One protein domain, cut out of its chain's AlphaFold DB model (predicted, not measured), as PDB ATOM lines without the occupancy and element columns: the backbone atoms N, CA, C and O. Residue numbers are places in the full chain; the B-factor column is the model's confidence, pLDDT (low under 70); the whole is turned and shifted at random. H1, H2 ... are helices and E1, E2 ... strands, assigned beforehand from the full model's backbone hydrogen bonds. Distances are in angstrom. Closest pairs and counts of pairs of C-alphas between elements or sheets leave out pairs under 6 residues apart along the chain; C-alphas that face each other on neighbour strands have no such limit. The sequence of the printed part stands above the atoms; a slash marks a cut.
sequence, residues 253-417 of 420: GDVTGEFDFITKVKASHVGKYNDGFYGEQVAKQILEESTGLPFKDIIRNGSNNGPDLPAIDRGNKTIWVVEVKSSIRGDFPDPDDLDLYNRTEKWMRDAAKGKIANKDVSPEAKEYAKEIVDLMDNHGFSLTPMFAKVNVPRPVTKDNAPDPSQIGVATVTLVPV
ATOM      1  N   GLY A 253      82.085  98.441  80.667       74.81
ATOM      2  CA  GLY A 253      82.100  98.162  82.106       74.81
ATOM      3  C   GLY A 253      83.312  97.353  82.575       74.81
ATOM      4  O   GLY A 253      83.710  97.476  83.732       74.81
ATOM      5  N   ASP A 254      83.939  96.589  81.677       75.25
ATOM      6  CA  ASP A 254      85.105  95.751  81.984       75.25
ATOM      7  C   ASP A 254      86.436  96.508  81.810       75.25
ATOM      8  O   ASP A 254      87.508  96.008  82.160       75.25
ATOM      9  N   VAL A 255      86.395  97.750  81.310       68.81
ATOM     10  CA  VAL A 255      87.575  98.608  81.167       68.81
ATOM     11  C   VAL A 255      87.957  99.165  82.540       68.81
ATOM     12  O   VAL A 255      87.379 100.130  83.032       68.81
ATOM     13  N   THR A 256      88.953  98.560  83.195       66.81
ATOM     14  CA  THR A 256      89.397  98.979  84.540       66.81
ATOM     15  C   THR A 256      90.618  99.905  84.555       66.81
ATOM     16  O   THR A 256      90.989 100.372  85.636       66.81
ATOM     17  N   GLY A 257      91.231 100.161  83.394       67.62
ATOM     18  CA  GLY A 257      92.437 100.974  83.198       67.62
ATOM     19  C   GLY A 257      92.492 101.585  81.794       67.62
ATOM     20  O   GLY A 257      91.462 101.678  81.134       67.62
ATOM     21  N   GLU A 258      93.676 102.005  81.343       68.12
ATOM     22  CA  GLU A 258      93.849 102.508  79.975       68.12
ATOM     23  C   GLU A 258      93.702 101.372  78.954       68.12
ATOM     24  O   GLU A 258      94.300 100.305  79.114       68.12
ATOM     25  N   PHE A 259      92.904 101.600  77.911       55.38
ATOM     26  CA  PHE A 259      92.706 100.646  76.821       55.38
ATOM     27  C   PHE A 259      92.966 101.312  75.471       55.38
ATOM     28  O   PHE A 259      92.297 102.288  75.134       55.38
ATOM     29  N   ASP A 260      93.917 100.777  74.705       51.31
ATOM     30  CA  ASP A 260      94.377 101.360  73.445       51.31
ATOM     31  C   ASP A 260      93.760 100.677  72.223       51.31
ATOM     32  O   ASP A 260      93.858  99.464  72.037       51.31
ATOM     33  N   PHE A 261      93.233 101.492  71.316       51.44
ATOM     34  CA  PHE A 261      92.876 101.104  69.959       51.44
ATOM     35  C   PHE A 261      93.840 101.721  68.962       51.44
ATOM     36  O   PHE A 261      94.311 102.844  69.144       51.44
ATOM     37  N   ILE A 262      94.084 101.012  67.864       42.47
ATOM     38  CA  ILE A 262      94.965 101.460  66.791       42.47
ATOM     39  C   ILE A 262      94.166 101.482  65.493       42.47
ATOM     40  O   ILE A 262      93.643 100.453  65.075       42.47
ATOM     41  N   THR A 263      94.107 102.634  64.821       44.50
ATOM     42  CA  THR A 263      93.425 102.748  63.523       44.50
ATOM     43  C   THR A 263      94.216 103.562  62.504       44.50
ATOM     44  O   THR A 263      95.041 104.414  62.848       44.50
ATOM     45  N   LYS A 264      93.976 103.295  61.217       46.22
ATOM     46  CA  LYS A 264      94.595 104.034  60.110       46.22
ATOM     47  C   LYS A 264      93.788 105.292  59.809       46.22
ATOM     48  O   LYS A 264      92.594 105.228  59.548       46.22
ATOM     49  N   VAL A 265      94.469 106.431  59.760       48.47
ATOM     50  CA  VAL A 265      93.868 107.754  59.553       48.47
ATOM     51  C   VAL A 265      94.469 108.463  58.343       48.47
ATOM     52  O   VAL A 265      95.680 108.429  58.130       48.47
ATOM     53  N   LYS A 266      93.640 109.142  57.540       50.16
ATOM     54  CA  LYS A 266      94.127 109.991  56.438       50.16
ATOM     55  C   LYS A 266      94.502 111.367  56.981       50.16
ATOM     56  O   LYS A 266      93.639 112.110  57.446       50.16
ATOM     57  N   ALA A 267      95.776 111.739  56.862       44.75
ATOM     58  CA  ALA A 267      96.295 112.961  57.470       44.75
ATOM     59  C   ALA A 267      95.831 114.265  56.784       44.75
ATOM     60  O   ALA A 267      96.092 115.357  57.290       44.75
ATOM     61  N   SER A 268      95.083 114.172  55.676       46.44
ATOM     62  CA  SER A 268      94.492 115.310  54.959       46.44
ATOM     63  C   SER A 268      93.529 116.148  55.804       46.44
ATOM     64  O   SER A 268      93.296 117.309  55.471       46.44
ATOM     65  N   HIS A 269      92.996 115.583  56.892       44.56
ATOM     66  CA  HIS A 269      92.117 116.274  57.840       44.56
ATOM     67  C   HIS A 269      92.883 116.901  59.022       44.56
ATOM     68  O   HIS A 269      92.367 117.782  59.690       44.56
ATOM     69  N   VAL A 270      94.164 116.567  59.224       49.62
ATOM     70  CA  VAL A 270      94.999 117.024  60.362       49.62
ATOM     71  C   VAL A 270      95.710 118.358  60.046       49.62
ATOM     72  O   VAL A 270      96.720 118.723  60.643       49.62
ATOM     73  N   GLY A 271      95.205 119.101  59.054       44.38
ATOM     74  CA  GLY A 271      95.928 120.172  58.361       44.38
ATOM     75  C   GLY A 271      96.418 121.322  59.247       44.38
ATOM     76  O   GLY A 271      97.379 121.998  58.872       44.38
ATOM     77  N   LYS A 272      95.809 121.543  60.419       47.72
ATOM     78  CA  LYS A 272      96.281 122.474  61.457       47.72
ATOM     79  C   LYS A 272      95.829 121.966  62.833       47.72
ATOM     80  O   LYS A 272      94.637 121.838  63.030       47.72
ATOM     81  N   TYR A 273      96.787 121.697  63.730       48.34
ATOM     82  CA  TYR A 273      96.693 121.500  65.194       48.34
ATOM     83  C   TYR A 273      95.353 121.039  65.808       48.34
ATOM     84  O   TYR A 273      94.378 121.776  65.757       48.34
ATOM     85  N   ASN A 274      95.378 119.920  66.550       53.25
ATOM     86  CA  ASN A 274      94.328 119.501  67.499       53.25
ATOM     87  C   ASN A 274      92.900 119.631  66.939       53.25
ATOM     88  O   ASN A 274      92.065 120.347  67.497       53.25
ATOM     89  N   ASP A 275      92.636 118.964  65.814       63.62
ATOM     90  CA  ASP A 275      91.295 118.910  65.236       63.62
ATOM     91  C   ASP A 275      90.392 118.056  66.144       63.62
ATOM     92  O   ASP A 275      90.422 116.820  66.114       63.62
ATOM     93  N   GLY A 276      89.655 118.735  67.025       64.56
ATOM     94  CA  GLY A 276      88.717 118.109  67.957       64.56
ATOM     95  C   GLY A 276      87.614 117.347  67.231       64.56
ATOM     96  O   GLY A 276      87.293 116.232  67.624       64.56
ATOM     97  N   PHE A 277      87.128 117.881  66.106       65.38
ATOM     98  CA  PHE A 277      86.098 117.231  65.300       65.38
ATOM     99  C   PHE A 277      86.619 115.930  64.683       65.38
ATOM    100  O   PHE A 277      85.974 114.892  64.788       65.38
ATOM    101  N   TYR A 278      87.820 115.946  64.097       64.31
ATOM    102  CA  TYR A 278      88.425 114.727  63.551       64.31
ATOM    103  C   TYR A 278      88.686 113.666  64.630       64.31
ATOM    104  O   TYR A 278      88.437 112.482  64.412       64.31
ATOM    105  N   GLY A 279      89.163 114.093  65.803       67.75
ATOM    106  CA  GLY A 279      89.346 113.210  66.953       67.75
ATOM    107  C   GLY A 279      88.055 112.522  67.384       67.75
ATOM    108  O   GLY A 279      88.051 111.313  67.598       67.75
ATOM    109  N   GLU A 280      86.961 113.279  67.455       68.25
ATOM    110  CA  GLU A 280      85.631 112.762  67.783       68.25
ATOM    111  C   GLU A 280      85.141 111.734  66.766       68.25
ATOM    112  O   GLU A 280      84.659 110.685  67.174       68.25
ATOM    113  N   GLN A 281      85.319 111.974  65.463       65.44
ATOM    114  CA  GLN A 281      84.903 111.011  64.434       65.44
ATOM    115  C   GLN A 281      85.696 109.699  64.516       65.44
ATOM    116  O   GLN A 281      85.116 108.621  64.420       65.44
ATOM    117  N   VAL A 282      87.014 109.777  64.749       61.94
ATOM    118  CA  VAL A 282      87.865 108.588  64.925       61.94
ATOM    119  C   VAL A 282      87.470 107.809  66.182       61.94
ATOM    120  O   VAL A 282      87.340 106.588  66.127       61.94
ATOM    121  N   ALA A 283      87.259 108.498  67.306       67.69
ATOM    122  CA  ALA A 283      86.829 107.861  68.547       67.69
ATOM    123  C   ALA A 283      85.442 107.221  68.400       67.69
ATOM    124  O   ALA A 283      85.265 106.071  68.788       67.69
ATOM    125  N   LYS A 284      84.486 107.938  67.795       72.25
ATOM    126  CA  LYS A 284      83.124 107.464  67.533       72.25
ATOM    127  C   LYS A 284      83.134 106.175  66.725       72.25
ATOM    128  O   LYS A 284      82.586 105.185  67.193       72.25
ATOM    129  N   GLN A 285      83.819 106.164  65.583       59.06
ATOM    130  CA  GLN A 285      83.899 104.984  64.725       59.06
ATOM    131  C   GLN A 285      84.429 103.764  65.491       59.06
ATOM    132  O   GLN A 285      83.802 102.711  65.482       59.06
ATOM    133  N   ILE A 286      85.552 103.911  66.200       60.91
ATOM    134  CA  ILE A 286      86.155 102.807  66.960       60.91
ATOM    135  C   ILE A 286      85.217 102.310  68.057       60.91
ATOM    136  O   ILE A 286      85.089 101.104  68.256       60.91
ATOM    137  N   LEU A 287      84.585 103.222  68.793       65.75
ATOM    138  CA  LEU A 287      83.675 102.875  69.876       65.75
ATOM    139  C   LEU A 287      82.448 102.128  69.351       65.75
ATOM    140  O   LEU A 287      82.085 101.099  69.915       65.75
ATOM    141  N   GLU A 288      81.844 102.600  68.262       68.25
ATOM    142  CA  GLU A 288      80.708 101.938  67.615       68.25
ATOM    143  C   GLU A 288      81.104 100.550  67.088       68.25
ATOM    144  O   GLU A 288      80.407  99.573  67.358       68.25
ATOM    145  N   GLU A 289      82.262 100.429  66.429       55.81
ATOM    146  CA  GLU A 289      82.787  99.153  65.920       55.81
ATOM    147  C   GLU A 289      83.115  98.159  67.045       55.81
ATOM    148  O   GLU A 289      82.836  96.968  66.924       55.81
ATOM    149  N   SER A 290      83.685  98.638  68.153       54.62
ATOM    150  CA  SER A 290      84.190  97.777  69.232       54.62
ATOM    151  C   SER A 290      83.105  97.358  70.224       54.62
ATOM    152  O   SER A 290      83.183  96.273  70.796       54.62
ATOM    153  N   THR A 291      82.105  98.214  70.451       65.38
ATOM    154  CA  THR A 291      81.050  97.993  71.458       65.38
ATOM    155  C   THR A 291      79.709  97.605  70.831       65.38
ATOM    156  O   THR A 291      78.880  96.964  71.474       65.38
ATOM    157  N   GLY A 292      79.469  97.985  69.571       66.19
ATOM    158  CA  GLY A 292      78.158  97.890  68.929       66.19
ATOM    159  C   GLY A 292      77.119  98.886  69.463       66.19
ATOM    160  O   GLY A 292      75.940  98.750  69.135       66.19
ATOM    161  N   LEU A 293      77.518  99.857  70.295       72.44
ATOM    162  CA  LEU A 293      76.636 100.905  70.813       72.44
ATOM    163  C   LEU A 293      76.605 102.112  69.862       72.44
ATOM    164  O   LEU A 293      77.667 102.524  69.411       72.44
ATOM    165  N   PRO A 294      75.436 102.727  69.600       79.56
ATOM    166  CA  PRO A 294      75.329 103.895  68.723       79.56
ATOM    167  C   PRO A 294      75.673 105.191  69.478       79.56
ATOM    168  O   PRO A 294      74.846 105.731  70.223       79.56
ATOM    169  N   PHE A 295      76.884 105.713  69.282       81.44
ATOM    170  CA  PHE A 295      77.348 106.943  69.928       81.44
ATOM    171  C   PHE A 295      76.862 108.175  69.157       81.44
ATOM    172  O   PHE A 295      77.014 108.270  67.944       81.44
ATOM    173  N   LYS A 296      76.271 109.167  69.837       84.25
ATOM    174  CA  LYS A 296      75.662 110.325  69.157       84.25
ATOM    175  C   LYS A 296      76.291 111.652  69.553       84.25
ATOM    176  O   LYS A 296      76.170 112.068  70.692       84.25
ATOM    177  N   ASP A 297      76.790 112.406  68.586       82.88
ATOM    178  CA  ASP A 297      77.386 113.743  68.735       82.88
ATOM    179  C   ASP A 297      76.367 114.899  68.644       82.88
ATOM    180  O   ASP A 297      76.701 116.044  68.336       82.88
ATOM    181  N   ILE A 298      75.090 114.611  68.920       84.31
ATOM    182  CA  ILE A 298      73.976 115.533  68.647       84.31
ATOM    183  C   ILE A 298      73.597 116.436  69.826       84.31
ATOM    184  O   ILE A 298      72.968 117.472  69.611       84.31
ATOM    185  N   ILE A 299      73.947 116.087  71.073       90.19
ATOM    186  CA  ILE A 299      73.565 116.866  72.267       90.19
ATOM    187  C   ILE A 299      74.488 118.082  72.407       90.19
ATOM    188  O   ILE A 299      75.312 118.152  73.309       90.19
ATOM    189  N   ARG A 300      74.373 119.053  71.498       90.81
ATOM    190  CA  ARG A 300      75.213 120.258  71.464       90.81
ATOM    191  C   ARG A 300      74.400 121.498  71.103       90.81
ATOM    192  O   ARG A 300      73.431 121.435  70.347       90.81
ATOM    193  N   ASN A 301      74.786 122.654  71.647       85.50
ATOM    194  CA  ASN A 301      74.251 123.947  71.202       85.50
ATOM    195  C   ASN A 301      75.046 124.520  70.015       85.50
ATOM    196  O   ASN A 301      76.136 124.053  69.692       85.50
ATOM    197  N   GLY A 302      74.566 125.618  69.420       78.75
ATOM    198  CA  GLY A 302      75.258 126.313  68.318       78.75
ATOM    199  C   GLY A 302      76.630 126.928  68.661       78.75
ATOM    200  O   GLY A 302      77.228 127.606  67.833       78.75
ATOM    201  N   SER A 303      77.130 126.748  69.886       84.44
ATOM    202  CA  SER A 303      78.495 127.096  70.305       84.44
ATOM    203  C   SER A 303      79.300 125.881  70.753       84.44
ATOM    204  O   SER A 303      80.270 126.043  71.485       84.44
ATOM    205  N   ASN A 304      78.889 124.688  70.321       83.31
ATOM    206  CA  ASN A 304      79.567 123.427  70.577       83.31
ATOM    207  C   ASN A 304      79.710 123.082  72.071       83.31
ATOM    208  O   ASN A 304      80.675 122.441  72.466       83.31
ATOM    209  N   ASN A 305      78.772 123.535  72.913       87.38
ATOM    210  CA  ASN A 305      78.707 123.101  74.310       87.38
ATOM    211  C   ASN A 305      77.763 121.911  74.419       87.38
ATOM    212  O   ASN A 305      76.620 122.008  73.961       87.38
ATOM    213  N   GLY A 306      78.223 120.860  75.083       91.94
ATOM    214  CA  GLY A 306      77.501 119.615  75.283       91.94
ATOM    215  C   GLY A 306      78.474 118.440  75.355       91.94
ATOM    216  O   GLY A 306      79.663 118.646  75.111       91.94
ATOM    217  N   PRO A 307      78.002 117.239  75.720       92.56
ATOM    218  CA  PRO A 307      78.837 116.045  75.699       92.56
ATOM    219  C   PRO A 307      79.286 115.704  74.272       92.56
ATOM    220  O   PRO A 307      78.601 116.040  73.300       92.56
ATOM    221  N   ASP A 308      80.424 115.019  74.160       90.75
ATOM    222  CA  ASP A 308      80.977 114.646  72.859       90.75
ATOM    223  C   ASP A 308      80.270 113.414  72.290       90.75
ATOM    224  O   ASP A 308      79.623 113.519  71.251       90.75
ATOM    225  N   LEU A 309      80.330 112.270  72.982       92.12
ATOM    226  CA  LEU A 309      79.770 111.006  72.492       92.12
ATOM    227  C   LEU A 309      78.947 110.273  73.573       92.12
ATOM    228  O   LEU A 309      79.460 109.370  74.237       92.12
ATOM    229  N   PRO A 310      77.672 110.644  73.790       94.94
ATOM    230  CA  PRO A 310      76.714 109.860  74.570       94.94
ATOM    231  C   PRO A 310      76.153 108.634  73.821       94.94
ATOM    232  O   PRO A 310      75.706 108.750  72.677       94.94
ATOM    233  N   ALA A 311      76.056 107.492  74.505       94.56
ATOM    234  CA  ALA A 311      75.371 106.277  74.054       94.56
ATOM    235  C   ALA A 311      74.521 105.650  75.172       94.56
ATOM    236  O   ALA A 311      74.877 105.700  76.350       94.56
ATOM    237  N   ILE A 312      73.402 105.031  74.790       95.75
ATOM    238  CA  ILE A 312      72.516 104.297  75.702       95.75
ATOM    239  C   ILE A 312      72.823 102.803  75.587       95.75
ATOM    240  O   ILE A 312      72.510 102.179  74.574       95.75
ATOM    241  N   ASP A 313      73.366 102.217  76.648       92.75
ATOM    242  CA  ASP A 313      73.533 100.777  76.793       92.75
ATOM    243  C   ASP A 313      72.368 100.209  77.605       92.75
ATOM    244  O   ASP A 313      72.334 100.237  78.840       92.75
ATOM    245  N   ARG A 314      71.358  99.714  76.887       91.12
ATOM    246  CA  ARG A 314      70.162  99.144  77.514       91.12
ATOM    247  C   ARG A 314      70.419  97.799  78.182       91.12
ATOM    248  O   ARG A 314      69.695  97.476  79.120       91.12
ATOM    249  N   GLY A 315      71.407  97.039  77.704       88.31
ATOM    250  CA  GLY A 315      71.749  95.731  78.260       88.31
ATOM    251  C   GLY A 315      72.298  95.870  79.675       88.31
ATOM    252  O   GLY A 315      71.841  95.182  80.585       88.31
ATOM    253  N   ASN A 316      73.189  96.843  79.868       89.31
ATOM    254  CA  ASN A 316      73.842  97.095  81.153       89.31
ATOM    255  C   ASN A 316      73.175  98.194  81.993       89.31
ATOM    256  O   ASN A 316      73.605  98.464  83.112       89.31
ATOM    257  N   LYS A 317      72.103  98.818  81.482       94.81
ATOM    258  CA  LYS A 317      71.448  99.988  82.091       94.81
ATOM    259  C   LYS A 317      72.439 101.116  82.376       94.81
ATOM    260  O   LYS A 317      72.475 101.689  83.465       94.81
ATOM    261  N   THR A 318      73.249 101.445  81.381       95.25
ATOM    262  CA  THR A 318      74.293 102.462  81.504       95.25
ATOM    263  C   THR A 318      74.140 103.506  80.408       95.25
ATOM    264  O   THR A 318      73.836 103.196  79.258       95.25
ATOM    265  N   ILE A 319      74.338 104.768  80.769       96.75
ATOM    266  CA  ILE A 319      74.512 105.869  79.830       96.75
ATOM    267  C   ILE A 319      76.010 106.133  79.755       96.75
ATOM    268  O   ILE A 319      76.592 106.707  80.677       96.75
ATOM    269  N   TRP A 320      76.636 105.700  78.667       94.94
ATOM    270  CA  TRP A 320      78.046 105.971  78.410       94.94
ATOM    271  C   TRP A 320      78.194 107.372  77.855       94.94
ATOM    272  O   TRP A 320      77.459 107.749  76.944       94.94
ATOM    273  N   VAL A 321      79.156 108.137  78.366       94.06
ATOM    274  CA  VAL A 321      79.521 109.420  77.760       94.06
ATOM    275  C   VAL A 321      81.017 109.511  77.619       94.06
ATOM    276  O   VAL A 321      81.729 109.604  78.612       94.06
ATOM    277  N   VAL A 322      81.487 109.508  76.379       92.25
ATOM    278  CA  VAL A 322      82.912 109.627  76.095       92.25
ATOM    279  C   VAL A 322      83.236 111.077  75.774       92.25
ATOM    280  O   VAL A 322      82.774 111.604  74.766       92.25
ATOM    281  N   GLU A 323      84.017 111.719  76.639       94.12
ATOM    282  CA  GLU A 323      84.666 112.998  76.357       94.12
ATOM    283  C   GLU A 323      85.904 112.731  75.502       94.12
ATOM    284  O   GLU A 323      86.754 111.919  75.869       94.12
ATOM    285  N   VAL A 324      86.042 113.434  74.382       89.44
ATOM    286  CA  VAL A 324      87.137 113.230  73.440       89.44
ATOM    287  C   VAL A 324      88.104 114.406  73.497       89.44
ATOM    288  O   VAL A 324      87.734 115.586  73.475       89.44
ATOM    289  N   LYS A 325      89.398 114.094  73.547       87.81
ATOM    290  CA  LYS A 325      90.467 115.066  73.320       87.81
ATOM    291  C   LYS A 325      91.418 114.509  72.288       87.81
ATOM    292  O   LYS A 325      91.898 113.391  72.427       87.81
ATOM    293  N   SER A 326      91.711 115.303  71.263       83.06
ATOM    294  CA  SER A 326      92.712 114.965  70.260       83.06
ATOM    295  C   SER A 326      93.982 115.783  70.450       83.06
ATOM    296  O   SER A 326      93.944 116.976  70.764       83.06
ATOM    297  N   SER A 327      95.129 115.135  70.266       80.25
ATOM    298  CA  SER A 327      96.435 115.773  70.391       80.25
ATOM    299  C   SER A 327      97.389 115.213  69.353       80.25
ATOM    300  O   SER A 327      97.455 114.007  69.149       80.25
ATOM    301  N   ILE A 328      98.160 116.095  68.717       72.25
ATOM    302  CA  ILE A 328      99.292 115.689  67.864       72.25
ATOM    303  C   ILE A 328     100.601 115.542  68.652       72.25
ATOM    304  O   ILE A 328     101.623 115.155  68.093       72.25
ATOM    305  N   ARG A 329     100.599 115.965  69.923       75.81
ATOM    306  CA  ARG A 329     101.773 115.955  70.811       75.81
ATOM    307  C   ARG A 329     101.691 114.869  71.880       75.81
ATOM    308  O   ARG A 329     102.685 114.630  72.550       75.81
ATOM    309  N   GLY A 330     100.527 114.236  72.035       77.75
ATOM    310  CA  GLY A 330     100.247 113.322  73.142       77.75
ATOM    311  C   GLY A 330      99.945 114.027  74.469       77.75
ATOM    312  O   GLY A 330      99.767 113.355  75.476       77.75
ATOM    313  N   ASP A 331      99.862 115.362  74.476       83.75
ATOM    314  CA  ASP A 331      99.485 116.135  75.660       83.75
ATOM    315  C   ASP A 331      97.957 116.126  75.814       83.75
ATOM    316  O   ASP A 331      97.249 116.601  74.917       83.75
ATOM    317  N   PHE A 332      97.464 115.618  76.944       87.69
ATOM    318  CA  PHE A 332      96.045 115.574  77.305       87.69
ATOM    319  C   PHE A 332      95.850 116.115  78.728       87.69
ATOM    320  O   PHE A 332      96.754 115.961  79.551       87.69
ATOM    321  N   PRO A 333      94.706 116.754  79.035       88.31
ATOM    322  CA  PRO A 333      94.368 117.090  80.416       88.31
ATOM    323  C   PRO A 333      94.204 115.820  81.256       88.31
ATOM    324  O   PRO A 333      93.859 114.762  80.720       88.31
ATOM    325  N   ASP A 334      94.423 115.948  82.563       87.31
ATOM    326  CA  ASP A 334      94.069 114.899  83.512       87.31
ATOM    327  C   ASP A 334      92.534 114.746  83.529       87.31
ATOM    328  O   ASP A 334      91.835 115.742  83.748       87.31
ATOM    329  N   PRO A 335      91.980 113.555  83.239       85.19
ATOM    330  CA  PRO A 335      90.537 113.347  83.251       85.19
ATOM    331  C   PRO A 335      89.890 113.637  84.611       85.19
ATOM    332  O   PRO A 335      88.737 114.077  84.641       85.19
ATOM    333  N   ASP A 336      90.627 113.447  85.710       84.69
ATOM    334  CA  ASP A 336      90.121 113.664  87.070       84.69
ATOM    335  C   ASP A 336      89.882 115.157  87.373       84.69
ATOM    336  O   ASP A 336      89.035 115.499  88.200       84.69
ATOM    337  N   ASP A 337      90.526 116.065  86.630       87.19
ATOM    338  CA  ASP A 337      90.349 117.518  86.762       87.19
ATOM    339  C   ASP A 337      89.107 118.058  86.019       87.19
ATOM    340  O   ASP A 337      88.771 119.242  86.129       87.19
ATOM    341  N   LEU A 338      88.426 117.235  85.210       85.06
ATOM    342  CA  LEU A 338      87.415 117.709  84.250       85.06
ATOM    343  C   LEU A 338      85.965 117.681  84.752       85.06
ATOM    344  O   LEU A 338      85.084 118.165  84.028       85.06
ATOM    345  N   ASP A 339      85.717 117.135  85.949       89.50
ATOM    346  CA  ASP A 339      84.384 116.978  86.561       89.50
ATOM    347  C   ASP A 339      83.338 116.420  85.570       89.50
ATOM    348  O   ASP A 339      82.223 116.934  85.414       89.50
ATOM    349  N   LEU A 340      83.740 115.389  84.809       90.25
ATOM    350  CA  LEU A 340      82.989 114.927  83.637       90.25
ATOM    351  C   LEU A 340      81.582 114.461  83.987       90.25
ATOM    352  O   LEU A 340      80.664 114.726  83.213       90.25
ATOM    353  N   TYR A 341      81.403 113.808  85.137       91.75
ATOM    354  CA  TYR A 341      80.098 113.329  85.580       91.75
ATOM    355  C   TYR A 341      79.111 114.494  85.734       91.75
ATOM    356  O   TYR A 341      78.119 114.568  85.005       91.75
ATOM    357  N   ASN A 342      79.411 115.450  86.622       92.62
ATOM    358  CA  ASN A 342      78.493 116.546  86.937       92.62
ATOM    359  C   ASN A 342      78.268 117.450  85.722       92.62
ATOM    360  O   ASN A 342      77.148 117.902  85.465       92.62
ATOM    361  N   ARG A 343      79.325 117.706  84.943       92.62
ATOM    362  CA  ARG A 343      79.241 118.528  83.735       92.62
ATOM    363  C   ARG A 343      78.329 117.901  82.685       92.62
ATOM    364  O   ARG A 343      77.471 118.587  82.126       92.62
ATOM    365  N   THR A 344      78.491 116.605  82.448       92.44
ATOM    366  CA  THR A 344      77.706 115.844  81.475       92.44
ATOM    367  C   THR A 344      76.254 115.712  81.904       92.44
ATOM    368  O   THR A 344      75.360 116.013  81.110       92.44
ATOM    369  N   GLU A 345      76.007 115.339  83.161       95.19
ATOM    370  CA  GLU A 345      74.650 115.249  83.701       95.19
ATOM    371  C   GLU A 345      73.933 116.597  83.562       95.19
ATOM    372  O   GLU A 345      72.801 116.673  83.070       95.19
ATOM    373  N   LYS A 346      74.616 117.691  83.919       96.06
ATOM    374  CA  LYS A 346      74.073 119.038  83.766       96.06
ATOM    375  C   LYS A 346      73.721 119.340  82.310       96.06
ATOM    376  O   LYS A 346      72.637 119.865  82.055       96.06
ATOM    377  N   TRP A 347      74.599 119.027  81.357       96.31
ATOM    378  CA  TRP A 347      74.320 119.244  79.937       96.31
ATOM    379  C   TRP A 347      73.125 118.438  79.438       96.31
ATOM    380  O   TRP A 347      72.301 119.001  78.723       96.31
ATOM    381  N   MET A 348      72.981 117.175  79.842       95.88
ATOM    382  CA  MET A 348      71.830 116.343  79.472       95.88
ATOM    383  C   MET A 348      70.522 116.917  80.027       95.88
ATOM    384  O   MET A 348      69.555 117.106  79.289       95.88
ATOM    385  N   ARG A 349      70.505 117.293  81.312       97.81
ATOM    386  CA  ARG A 349      69.322 117.886  81.961       97.81
ATOM    387  C   ARG A 349      68.949 119.249  81.380       97.81
ATOM    388  O   ARG A 349      67.766 119.572  81.270       97.81
ATOM    389  N   ASP A 350      69.935 120.056  81.013       97.94
ATOM    390  CA  ASP A 350      69.721 121.340  80.348       97.94
ATOM    391  C   ASP A 350      69.196 121.120  78.911       97.94
ATOM    392  O   ASP A 350      68.168 121.689  78.523       97.94
ATOM    393  N   ALA A 351      69.815 120.217  78.144       97.69
ATOM    394  CA  ALA A 351      69.398 119.874  76.786       97.69
ATOM    395  C   ALA A 351      67.968 119.318  76.724       97.69
ATOM    396  O   ALA A 351      67.216 119.706  75.831       97.69
ATOM    397  N   ALA A 352      67.540 118.517  77.705       98.06
ATOM    398  CA  ALA A 352      66.163 118.023  77.812       98.06
ATOM    399  C   ALA A 352      65.129 119.166  77.940       98.06
ATOM    400  O   ALA A 352      63.998 119.075  77.446       98.06
ATOM    401  N   LYS A 353      65.527 120.302  78.533       98.00
ATOM    402  CA  LYS A 353      64.726 121.542  78.597       98.00
ATOM    403  C   LYS A 353      64.790 122.353  77.296       98.00
ATOM    404  O   LYS A 353      64.032 123.306  77.127       98.00
ATOM    405  N   GLY A 354      65.639 121.952  76.354       96.50
ATOM    406  CA  GLY A 354      65.826 122.565  75.043       96.50
ATOM    407  C   GLY A 354      66.971 123.571  74.971       96.50
ATOM    408  O   GLY A 354      67.080 124.247  73.952       96.50
ATOM    409  N   LYS A 355      67.816 123.696  76.007       97.06
ATOM    410  CA  LYS A 355      68.910 124.677  76.012       97.06
ATOM    411  C   LYS A 355      70.170 124.142  76.660       97.06
ATOM    412  O   LYS A 355      70.083 123.560  77.718       97.06
ATOM    413  N   ILE A 356      71.343 124.472  76.134       96.31
ATOM    414  CA  ILE A 356      72.618 124.346  76.858       96.31
ATOM    415  C   ILE A 356      73.239 125.737  76.948       96.31
ATOM    416  O   ILE A 356      73.314 126.446  75.944       96.31
ATOM    417  N   ALA A 357      73.679 126.145  78.144       92.81
ATOM    418  CA  ALA A 357      74.292 127.459  78.379       92.81
ATOM    419  C   ALA A 357      73.462 128.628  77.794       92.81
ATOM    420  O   ALA A 357      73.985 129.511  77.117       92.81
ATOM    421  N   ASN A 358      72.144 128.603  78.034       91.69
ATOM    422  CA  ASN A 358      71.148 129.566  77.537       91.69
ATOM    423  C   ASN A 358      70.942 129.618  76.011       91.69
ATOM    424  O   ASN A 358      70.171 130.457  75.543       91.69
ATOM    425  N   LYS A 359      71.565 128.723  75.239       93.81
ATOM    426  CA  LYS A 359      71.378 128.611  73.786       93.81
ATOM    427  C   LYS A 359      70.546 127.391  73.442       93.81
ATOM    428  O   LYS A 359      70.719 126.351  74.073       93.81
ATOM    429  N   ASP A 360      69.683 127.524  72.444       96.06
ATOM    430  CA  ASP A 360      68.825 126.431  71.998       96.06
ATOM    431  C   ASP A 360      69.656 125.264  71.440       96.06
ATOM    432  O   ASP A 360      70.710 125.462  70.822       96.06
ATOM    433  N   VAL A 361      69.178 124.047  71.691       94.25
ATOM    434  CA  VAL A 361      69.657 122.817  71.043       94.25
ATOM    435  C   VAL A 361      68.666 122.394  69.958       94.25
ATOM    436  O   VAL A 361      67.540 122.897  69.907       94.25
ATOM    437  N   SER A 362      69.063 121.476  69.075       94.00
ATOM    438  CA  SER A 362      68.148 120.963  68.050       94.00
ATOM    439  C   SER A 362      66.965 120.198  68.678       94.00
ATOM    440  O   SER A 362      67.075 119.689  69.799       94.00
ATOM    441  N   PRO A 363      65.817 120.077  67.981       94.19
ATOM    442  CA  PRO A 363      64.701 119.256  68.454       94.19
ATOM    443  C   PRO A 363      65.099 117.797  68.711       94.19
ATOM    444  O   PRO A 363      64.679 117.216  69.707       94.19
ATOM    445  N   GLU A 364      65.951 117.239  67.851       92.44
ATOM    446  CA  GLU A 364      66.485 115.881  67.984       92.44
ATOM    447  C   GLU A 364      67.365 115.736  69.232       92.44
ATOM    448  O   GLU A 364      67.172 114.818  70.026       92.44
ATOM    449  N   ALA A 365      68.267 116.695  69.466       92.06
ATOM    450  CA  ALA A 365      69.109 116.738  70.657       92.06
ATOM    451  C   ALA A 365      68.278 116.816  71.940       92.06
ATOM    452  O   ALA A 365      68.572 116.137  72.921       92.06
ATOM    453  N   LYS A 366      67.224 117.642  71.928       97.62
ATOM    454  CA  LYS A 366      66.291 117.768  73.048       97.62
ATOM    455  C   LYS A 366      65.589 116.445  73.335       97.62
ATOM    456  O   LYS A 366      65.456 116.085  74.500       97.62
ATOM    457  N   GLU A 367      65.118 115.750  72.304       97.12
ATOM    458  CA  GLU A 367      64.382 114.499  72.479       97.12
ATOM    459  C   GLU A 367      65.287 113.374  72.980       97.12
ATOM    460  O   GLU A 367      64.961 112.726  73.971       97.12
ATOM    461  N   TYR A 368      66.478 113.233  72.396       96.50
ATOM    462  CA  TYR A 368      67.464 112.262  72.865       96.50
ATOM    463  C   TYR A 368      67.923 112.552  74.305       96.50
ATOM    464  O   TYR A 368      68.047 111.645  75.122       96.50
ATOM    465  N   ALA A 369      68.101 113.827  74.670       97.94
ATOM    466  CA  ALA A 369      68.430 114.202  76.042       97.94
ATOM    467  C   ALA A 369      67.295 113.904  77.038       97.94
ATOM    468  O   ALA A 369      67.575 113.497  78.164       97.94
ATOM    469  N   LYS A 370      66.022 114.085  76.654       98.44
ATOM    470  CA  LYS A 370      64.886 113.689  77.505       98.44
ATOM    471  C   LYS A 370      64.857 112.186  77.732       98.44
ATOM    472  O   LYS A 370      64.619 111.780  78.858       98.44
ATOM    473  N   GLU A 371      65.090 111.398  76.686       98.25
ATOM    474  CA  GLU A 371      65.154 109.943  76.794       98.25
ATOM    475  C   GLU A 371      66.228 109.525  77.802       98.25
ATOM    476  O   GLU A 371      65.952 108.752  78.712       98.25
ATOM    477  N   ILE A 372      67.432 110.090  77.699       97.94
ATOM    478  CA  ILE A 372      68.513 109.805  78.648       97.94
ATOM    479  C   ILE A 372      68.115 110.184  80.081       97.94
ATOM    480  O   ILE A 372      68.291 109.383  80.995       97.94
ATOM    481  N   VAL A 373      67.559 111.384  80.284       98.19
ATOM    482  CA  VAL A 373      67.131 111.848  81.616       98.19
ATOM    483  C   VAL A 373      66.020 110.966  82.188       98.19
ATOM    484  O   VAL A 373      66.064 110.636  83.367       98.19
ATOM    485  N   ASP A 374      65.059 110.543  81.368       98.38
ATOM    486  CA  ASP A 374      63.994 109.622  81.770       98.38
ATOM    487  C   ASP A 374      64.557 108.252  82.173       98.38
ATOM    488  O   ASP A 374      64.203 107.712  83.220       98.38
ATOM    489  N   LEU A 375      65.510 107.718  81.405       98.19
ATOM    490  CA  LEU A 375      66.180 106.463  81.739       98.19
ATOM    491  C   LEU A 375      66.935 106.543  83.074       98.19
ATOM    492  O   LEU A 375      66.872 105.604  83.874       98.19
ATOM    493  N   MET A 376      67.617 107.663  83.326       97.31
ATOM    494  CA  MET A 376      68.327 107.912  84.581       97.31
ATOM    495  C   MET A 376      67.364 108.057  85.766       97.31
ATOM    496  O   MET A 376      67.535 107.387  86.782       97.31
ATOM    497  N   ASP A 377      66.335 108.896  85.634       97.75
ATOM    498  CA  ASP A 377      65.451 109.258  86.746       97.75
ATOM    499  C   ASP A 377      64.410 108.159  87.050       97.75
ATOM    500  O   ASP A 377      64.054 107.958  88.213       97.75
ATOM    501  N   ASN A 378      63.942 107.422  86.032       97.69
ATOM    502  CA  ASN A 378      62.796 106.510  86.152       97.69
ATOM    503  C   ASN A 378      63.110 105.034  85.864       97.69
ATOM    504  O   ASN A 378      62.353 104.160  86.297       97.69
ATOM    505  N   HIS A 379      64.206 104.719  85.167       96.44
ATOM    506  CA  HIS A 379      64.514 103.341  84.747       96.44
ATOM    507  C   HIS A 379      65.789 102.757  85.369       96.44
ATOM    508  O   HIS A 379      66.153 101.612  85.076       96.44
ATOM    509  N   GLY A 380      66.421 103.503  86.280       95.69
ATOM    510  CA  GLY A 380      67.577 103.051  87.049       95.69
ATOM    511  C   GLY A 380      68.847 102.920  86.214       95.69
ATOM    512  O   GLY A 380      69.660 102.044  86.503       95.69
ATOM    513  N   PHE A 381      68.994 103.734  85.165       97.44
ATOM    514  CA  PHE A 381      70.234 103.796  84.396       97.44
ATOM    515  C   PHE A 381      71.276 104.652  85.123       97.44
ATOM    516  O   PHE A 381      70.953 105.720  85.642       97.44
ATOM    517  N   SER A 382      72.536 104.217  85.121       95.44
ATOM    518  CA  SER A 382      73.660 104.992  85.662       95.44
ATOM    519  C   SER A 382      74.400 105.749  84.564       95.44
ATOM    520  O   SER A 382      74.660 105.195  83.499       95.44
ATOM    521  N   LEU A 383      74.792 106.996  84.825       95.06
ATOM    522  CA  LEU A 383      75.691 107.746  83.949       95.06
ATOM    523  C   LEU A 383      77.146 107.348  84.231       95.06
ATOM    524  O   LEU A 383      77.587 107.404  85.377       95.06
ATOM    525  N   THR A 384      77.899 106.984  83.195       94.31
ATOM    526  CA  THR A 384      79.306 106.586  83.322       94.31
ATOM    527  C   THR A 384      80.163 107.334  82.298       94.31
ATOM    528  O   THR A 384      80.110 107.032  81.101       94.31
ATOM    529  N   PRO A 385      80.936 108.344  82.739       92.62
ATOM    530  CA  PRO A 385      81.826 109.073  81.857       92.62
ATOM    531  C   PRO A 385      83.111 108.286  81.572       92.62
ATOM    532  O   PRO A 385      83.699 107.648  82.444       92.62
ATOM    533  N   MET A 386      83.576 108.395  80.335       90.69
ATOM    534  CA  MET A 386      84.859 107.896  79.854       90.69
ATOM    535  C   MET A 386      85.616 109.053  79.206       90.69
ATOM    536  O   MET A 386      85.019 110.008  78.709       90.69
ATOM    537  N   PHE A 387      86.937 108.952  79.163       91.88
ATOM    538  CA  PHE A 387      87.795 109.910  78.486       91.88
ATOM    539  C   PHE A 387      88.583 109.221  77.381       91.88
ATOM    540  O   PHE A 387      89.309 108.264  77.636       91.88
ATOM    541  N   ALA A 388      88.441 109.708  76.151       87.19
ATOM    542  CA  ALA A 388      89.166 109.226  74.987       87.19
ATOM    543  C   ALA A 388      90.309 110.182  74.631       87.19
ATOM    544  O   ALA A 388      90.089 111.314  74.185       87.19
ATOM    545  N   LYS A 389      91.541 109.695  74.774       85.81
ATOM    546  CA  LYS A 389      92.760 110.351  74.290       85.81
ATOM    547  C   LYS A 389      93.009 109.907  72.855       85.81
ATOM    548  O   LYS A 389      93.386 108.765  72.619       85.81
ATOM    549  N   VAL A 390      92.813 110.797  71.892       76.69
ATOM    550  CA  VAL A 390      93.040 110.508  70.472       76.69
ATOM    551  C   VAL A 390      94.371 111.110  70.050       76.69
ATOM    552  O   VAL A 390      94.484 112.311  69.792       76.69
ATOM    553  N   ASN A 391      95.407 110.281  69.989       71.56
ATOM    554  CA  ASN A 391      96.697 110.699  69.469       71.56
ATOM    555  C   ASN A 391      96.671 110.631  67.942       71.56
ATOM    556  O   ASN A 391      96.517 109.555  67.362       71.56
ATOM    557  N   VAL A 392      96.795 111.788  67.293       67.19
ATOM    558  CA  VAL A 392      96.743 111.901  65.834       67.19
ATOM    559  C   VAL A 392      98.156 112.157  65.316       67.19
ATOM    560  O   VAL A 392      98.796 113.122  65.735       67.19
ATOM    561  N   PRO A 393      98.673 111.345  64.385       59.03
ATOM    562  CA  PRO A 393     100.027 111.515  63.883       59.03
ATOM    563  C   PRO A 393     100.151 112.842  63.138       59.03
ATOM    564  O   PRO A 393      99.286 113.224  62.345       59.03
ATOM    565  N   ARG A 394     101.260 113.549  63.374       61.75
ATOM    566  CA  ARG A 394     101.566 114.779  62.647       61.75
ATOM    567  C   ARG A 394     101.852 114.423  61.179       61.75
ATOM    568  O   ARG A 394     102.802 113.679  60.945       61.75
ATOM    569  N   PRO A 395     101.112 114.964  60.192       55.69
ATOM    570  CA  PRO A 395     101.478 114.799  58.790       55.69
ATOM    571  C   PRO A 395     102.822 115.482  58.562       55.69
ATOM    572  O   PRO A 395     102.876 116.710  58.620       55.69
ATOM    573  N   VAL A 396     103.904 114.739  58.332       57.03
ATOM    574  CA  VAL A 396     105.204 115.332  57.994       57.03
ATOM    575  C   VAL A 396     105.900 114.572  56.870       57.03
ATOM    576  O   VAL A 396     106.030 113.353  56.900       57.03
ATOM    577  N   THR A 397     106.409 115.299  55.880       55.06
ATOM    578  CA  THR A 397     107.369 114.786  54.903       55.06
ATOM    579  C   THR A 397     108.672 114.384  55.603       55.06
ATOM    580  O   THR A 397     108.913 114.732  56.762       55.06
ATOM    581  N   LYS A 398     109.577 113.722  54.868       55.66
ATOM    582  CA  LYS A 398     110.948 113.432  55.334       55.66
ATOM    583  C   LYS A 398     111.728 114.682  55.784       55.66
ATOM    584  O   LYS A 398     112.664 114.547  56.563       55.66
ATOM    585  N   ASP A 399     111.298 115.872  55.357       63.25
ATOM    586  CA  ASP A 399     111.905 117.168  55.689       63.25
ATOM    587  C   ASP A 399     111.122 117.940  56.773       63.25
ATOM    588  O   ASP A 399     111.290 119.149  56.925       63.25
ATOM    589  N   ASN A 400     110.235 117.271  57.523       60.25
ATOM    590  CA  ASN A 400     109.354 117.869  58.537       60.25
ATOM    591  C   ASN A 400     108.337 118.909  58.008       60.25
ATOM    592  O   ASN A 400     107.765 119.670  58.797       60.25
ATOM    593  N   ALA A 401     108.060 118.944  56.700       55.19
ATOM    594  CA  ALA A 401     107.019 119.801  56.125       55.19
ATOM    595  C   ALA A 401     105.641 119.112  56.200       55.19
ATOM    596  O   ALA A 401     105.589 117.902  56.033       55.19
ATOM    597  N   PRO A 402     104.516 119.816  56.417       55.88
ATOM    598  CA  PRO A 402     103.198 119.178  56.470       55.88
ATOM    599  C   PRO A 402     102.859 118.374  55.202       55.88
ATOM    600  O   PRO A 402     102.843 118.948  54.113       55.88
ATOM    601  N   ASP A 403     102.559 117.075  55.336       59.00
ATOM    602  CA  ASP A 403     102.159 116.198  54.219       59.00
ATOM    603  C   ASP A 403     100.737 115.631  54.392       59.00
ATOM    604  O   ASP A 403     100.546 114.611  55.060       59.00
ATOM    605  N   PRO A 404      99.716 116.246  53.775       51.41
ATOM    606  CA  PRO A 404      98.331 115.794  53.890       51.41
ATOM    607  C   PRO A 404      98.043 114.469  53.159       51.41
ATOM    608  O   PRO A 404      96.927 113.969  53.255       51.41
ATOM    609  N   SER A 405      98.999 113.902  52.409       48.59
ATOM    610  CA  SER A 405      98.815 112.646  51.662       48.59
ATOM    611  C   SER A 405      99.200 111.385  52.443       48.59
ATOM    612  O   SER A 405      98.916 110.276  51.992       48.59
ATOM    613  N   GLN A 406      99.803 111.532  53.626       51.59
ATOM    614  CA  GLN A 406     100.225 110.392  54.435       51.59
ATOM    615  C   GLN A 406      99.055 109.709  55.152       51.59
ATOM    616  O   GLN A 406      98.164 110.352  55.713       51.59
ATOM    617  N   ILE A 407      99.092 108.375  55.157       50.84
ATOM    618  CA  ILE A 407      98.278 107.544  56.046       50.84
ATOM    619  C   ILE A 407      99.049 107.428  57.356       50.84
ATOM    620  O   ILE A 407     100.160 106.901  57.384       50.84
ATOM    621  N   GLY A 408      98.466 107.954  58.423       51.53
ATOM    622  CA  GLY A 408      99.003 107.847  59.767       51.53
ATOM    623  C   GLY A 408      98.324 106.738  60.567       51.53
ATOM    624  O   GLY A 408      97.277 106.224  60.177       51.53
ATOM    625  N   VAL A 409      98.916 106.384  61.703       53.03
ATOM    626  CA  VAL A 409      98.298 105.528  62.719       53.03
ATOM    627  C   VAL A 409      97.848 106.417  63.874       53.03
ATOM    628  O   VAL A 409      98.686 107.088  64.472       53.03
ATOM    629  N   ALA A 410      96.545 106.456  64.144       55.88
ATOM    630  CA  ALA A 410      96.003 107.088  65.338       55.88
ATOM    631  C   ALA A 410      95.860 106.051  66.448       55.88
ATOM    632  O   ALA A 410      95.490 104.902  66.184       55.88
ATOM    633  N   THR A 411      96.120 106.483  67.677       59.94
ATOM    634  CA  THR A 411      95.860 105.692  68.881       59.94
ATOM    635  C   THR A 411      94.716 106.340  69.641       59.94
ATOM    636  O   THR A 411      94.747 107.551  69.863       59.94
ATOM    637  N   VAL A 412      93.711 105.554  70.018       64.62
ATOM    638  CA  VAL A 412      92.630 105.997  70.904       64.62
ATOM    639  C   VAL A 412      92.770 105.262  72.223       64.62
ATOM    640  O   VAL A 412      92.582 104.054  72.257       64.62
ATOM    641  N   THR A 413      93.094 105.984  73.291       73.44
ATOM    642  CA  THR A 413      93.172 105.428  74.645       73.44
ATOM    643  C   THR A 413      91.906 105.787  75.409       73.44
ATOM    644  O   THR A 413      91.629 106.973  75.606       73.44
ATOM    645  N   LEU A 414      91.142 104.788  75.845       77.19
ATOM    646  CA  LEU A 414      89.999 104.979  76.735       77.19
ATOM    647  C   LEU A 414      90.440 104.921  78.191       77.19
ATOM    648  O   LEU A 414      91.161 104.012  78.592       77.19
ATOM    649  N   VAL A 415      89.963 105.878  78.981       83.06
ATOM    650  CA  VAL A 415      90.228 105.987  80.414       83.06
ATOM    651  C   VAL A 415      88.892 106.136  81.146       83.06
ATOM    652  O   VAL A 415      88.166 107.093  80.870       83.06
ATOM    653  N   PRO A 416      88.534 105.224  82.064       83.06
ATOM    654  CA  PRO A 416      87.387 105.417  82.948       83.06
ATOM    655  C   PRO A 416      87.586 106.647  83.831       83.06
ATOM    656  O   PRO A 416      88.662 106.811  84.405       83.06
ATOM    657  N   VAL A 417      86.562 107.491  83.964       82.75
ATOM    658  CA  VAL A 417      86.640 108.719  84.772       82.75
ATOM    659  C   VAL A 417      85.644 108.661  85.912       82.75
ATOM    660  O   VAL A 417      84.501 108.257  85.721       82.75
TER     661      VAL A 417
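AT A GLANCE: This is residues 253 to 417 of the 420 residues of an uncharacterized protein of Pseudoalteromonas rubra (UniProt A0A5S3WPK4). A curled sheet of five strands wraps round helix H1, while H3 and H4 pack on the opposite face toward one end, giving three layers. The length runs from H4 to the link of residues 392 to 406. The printed part has 165 residues with four named helices and five named strands, in the order E1 H1 E2 E3 H2 H3 H4 E4 E5; the mixed sheet runs E1 E5 E4 E3 E2, and the class is mixed, helices and strands. It is compact, with a radius of gyration of the C-alphas of 16.7 A, and spans 58 by 36 by 28 A.

IN THESE COORDINATES: E1 is residues 259 to 266, from C-alpha 259 at (92.706, 100.646, 76.821); E5 is residues 407 to 416, 29.1 A, ending with C-alpha 416 at (87.387, 105.417, 82.948); E4 is residues 382 to 391, 28.7 A; E3 is residues 318 to 327, 28.1 A; E2 is residues 309 to 313. H1 is residues 276 to 291, 21.8 A; H2 335 to 338; H3 340 to 352; H4 363 to 378, 21.9 A.

HOW THE PARTS SIT: In the strongly twisted sheet E3 and E4 are parallel, with N 386 and O 321 2.8 A apart, and with H2, H3 and H4 between them along the chain form a strand-helix-strand unit. Antiparallel are E1 and E5, N 261 to O 412 2.8 A, and the hairpins E4 and E5, N 389 to O 413 2.8 A, and E2 and E3, N 311 to O 320 2.8 A. The sheet curls round H1; the closest C-alphas of H1 and E3, Gly 279 and Ser 326, are 5.0 A apart. H3, at a height of 9.3 A over the sheet, runs across the strands; H4, at 10.4 A, runs slantwise to them. H3 touches H4 with residues 348 to 352 alone, closest C-alphas Ala 352 and Lys 370 at 4.5 A, at a steep tilt of 62 degrees, opposite ways. H2 only grazes the sheet. Every O i to N i+4 pair is within hydrogen-bond range in H1, H3 and H4; H2 is too short for one.

THE WHOLE: The C-alphas farthest apart, Asn 378 and Asp 399, are 58.8 A apart. The printed part has no cut; the links H1 to E2 and E4 to E5 are long. Residues 255 to 283, 285 to 292 and 392 to 412 have pLDDT under 70.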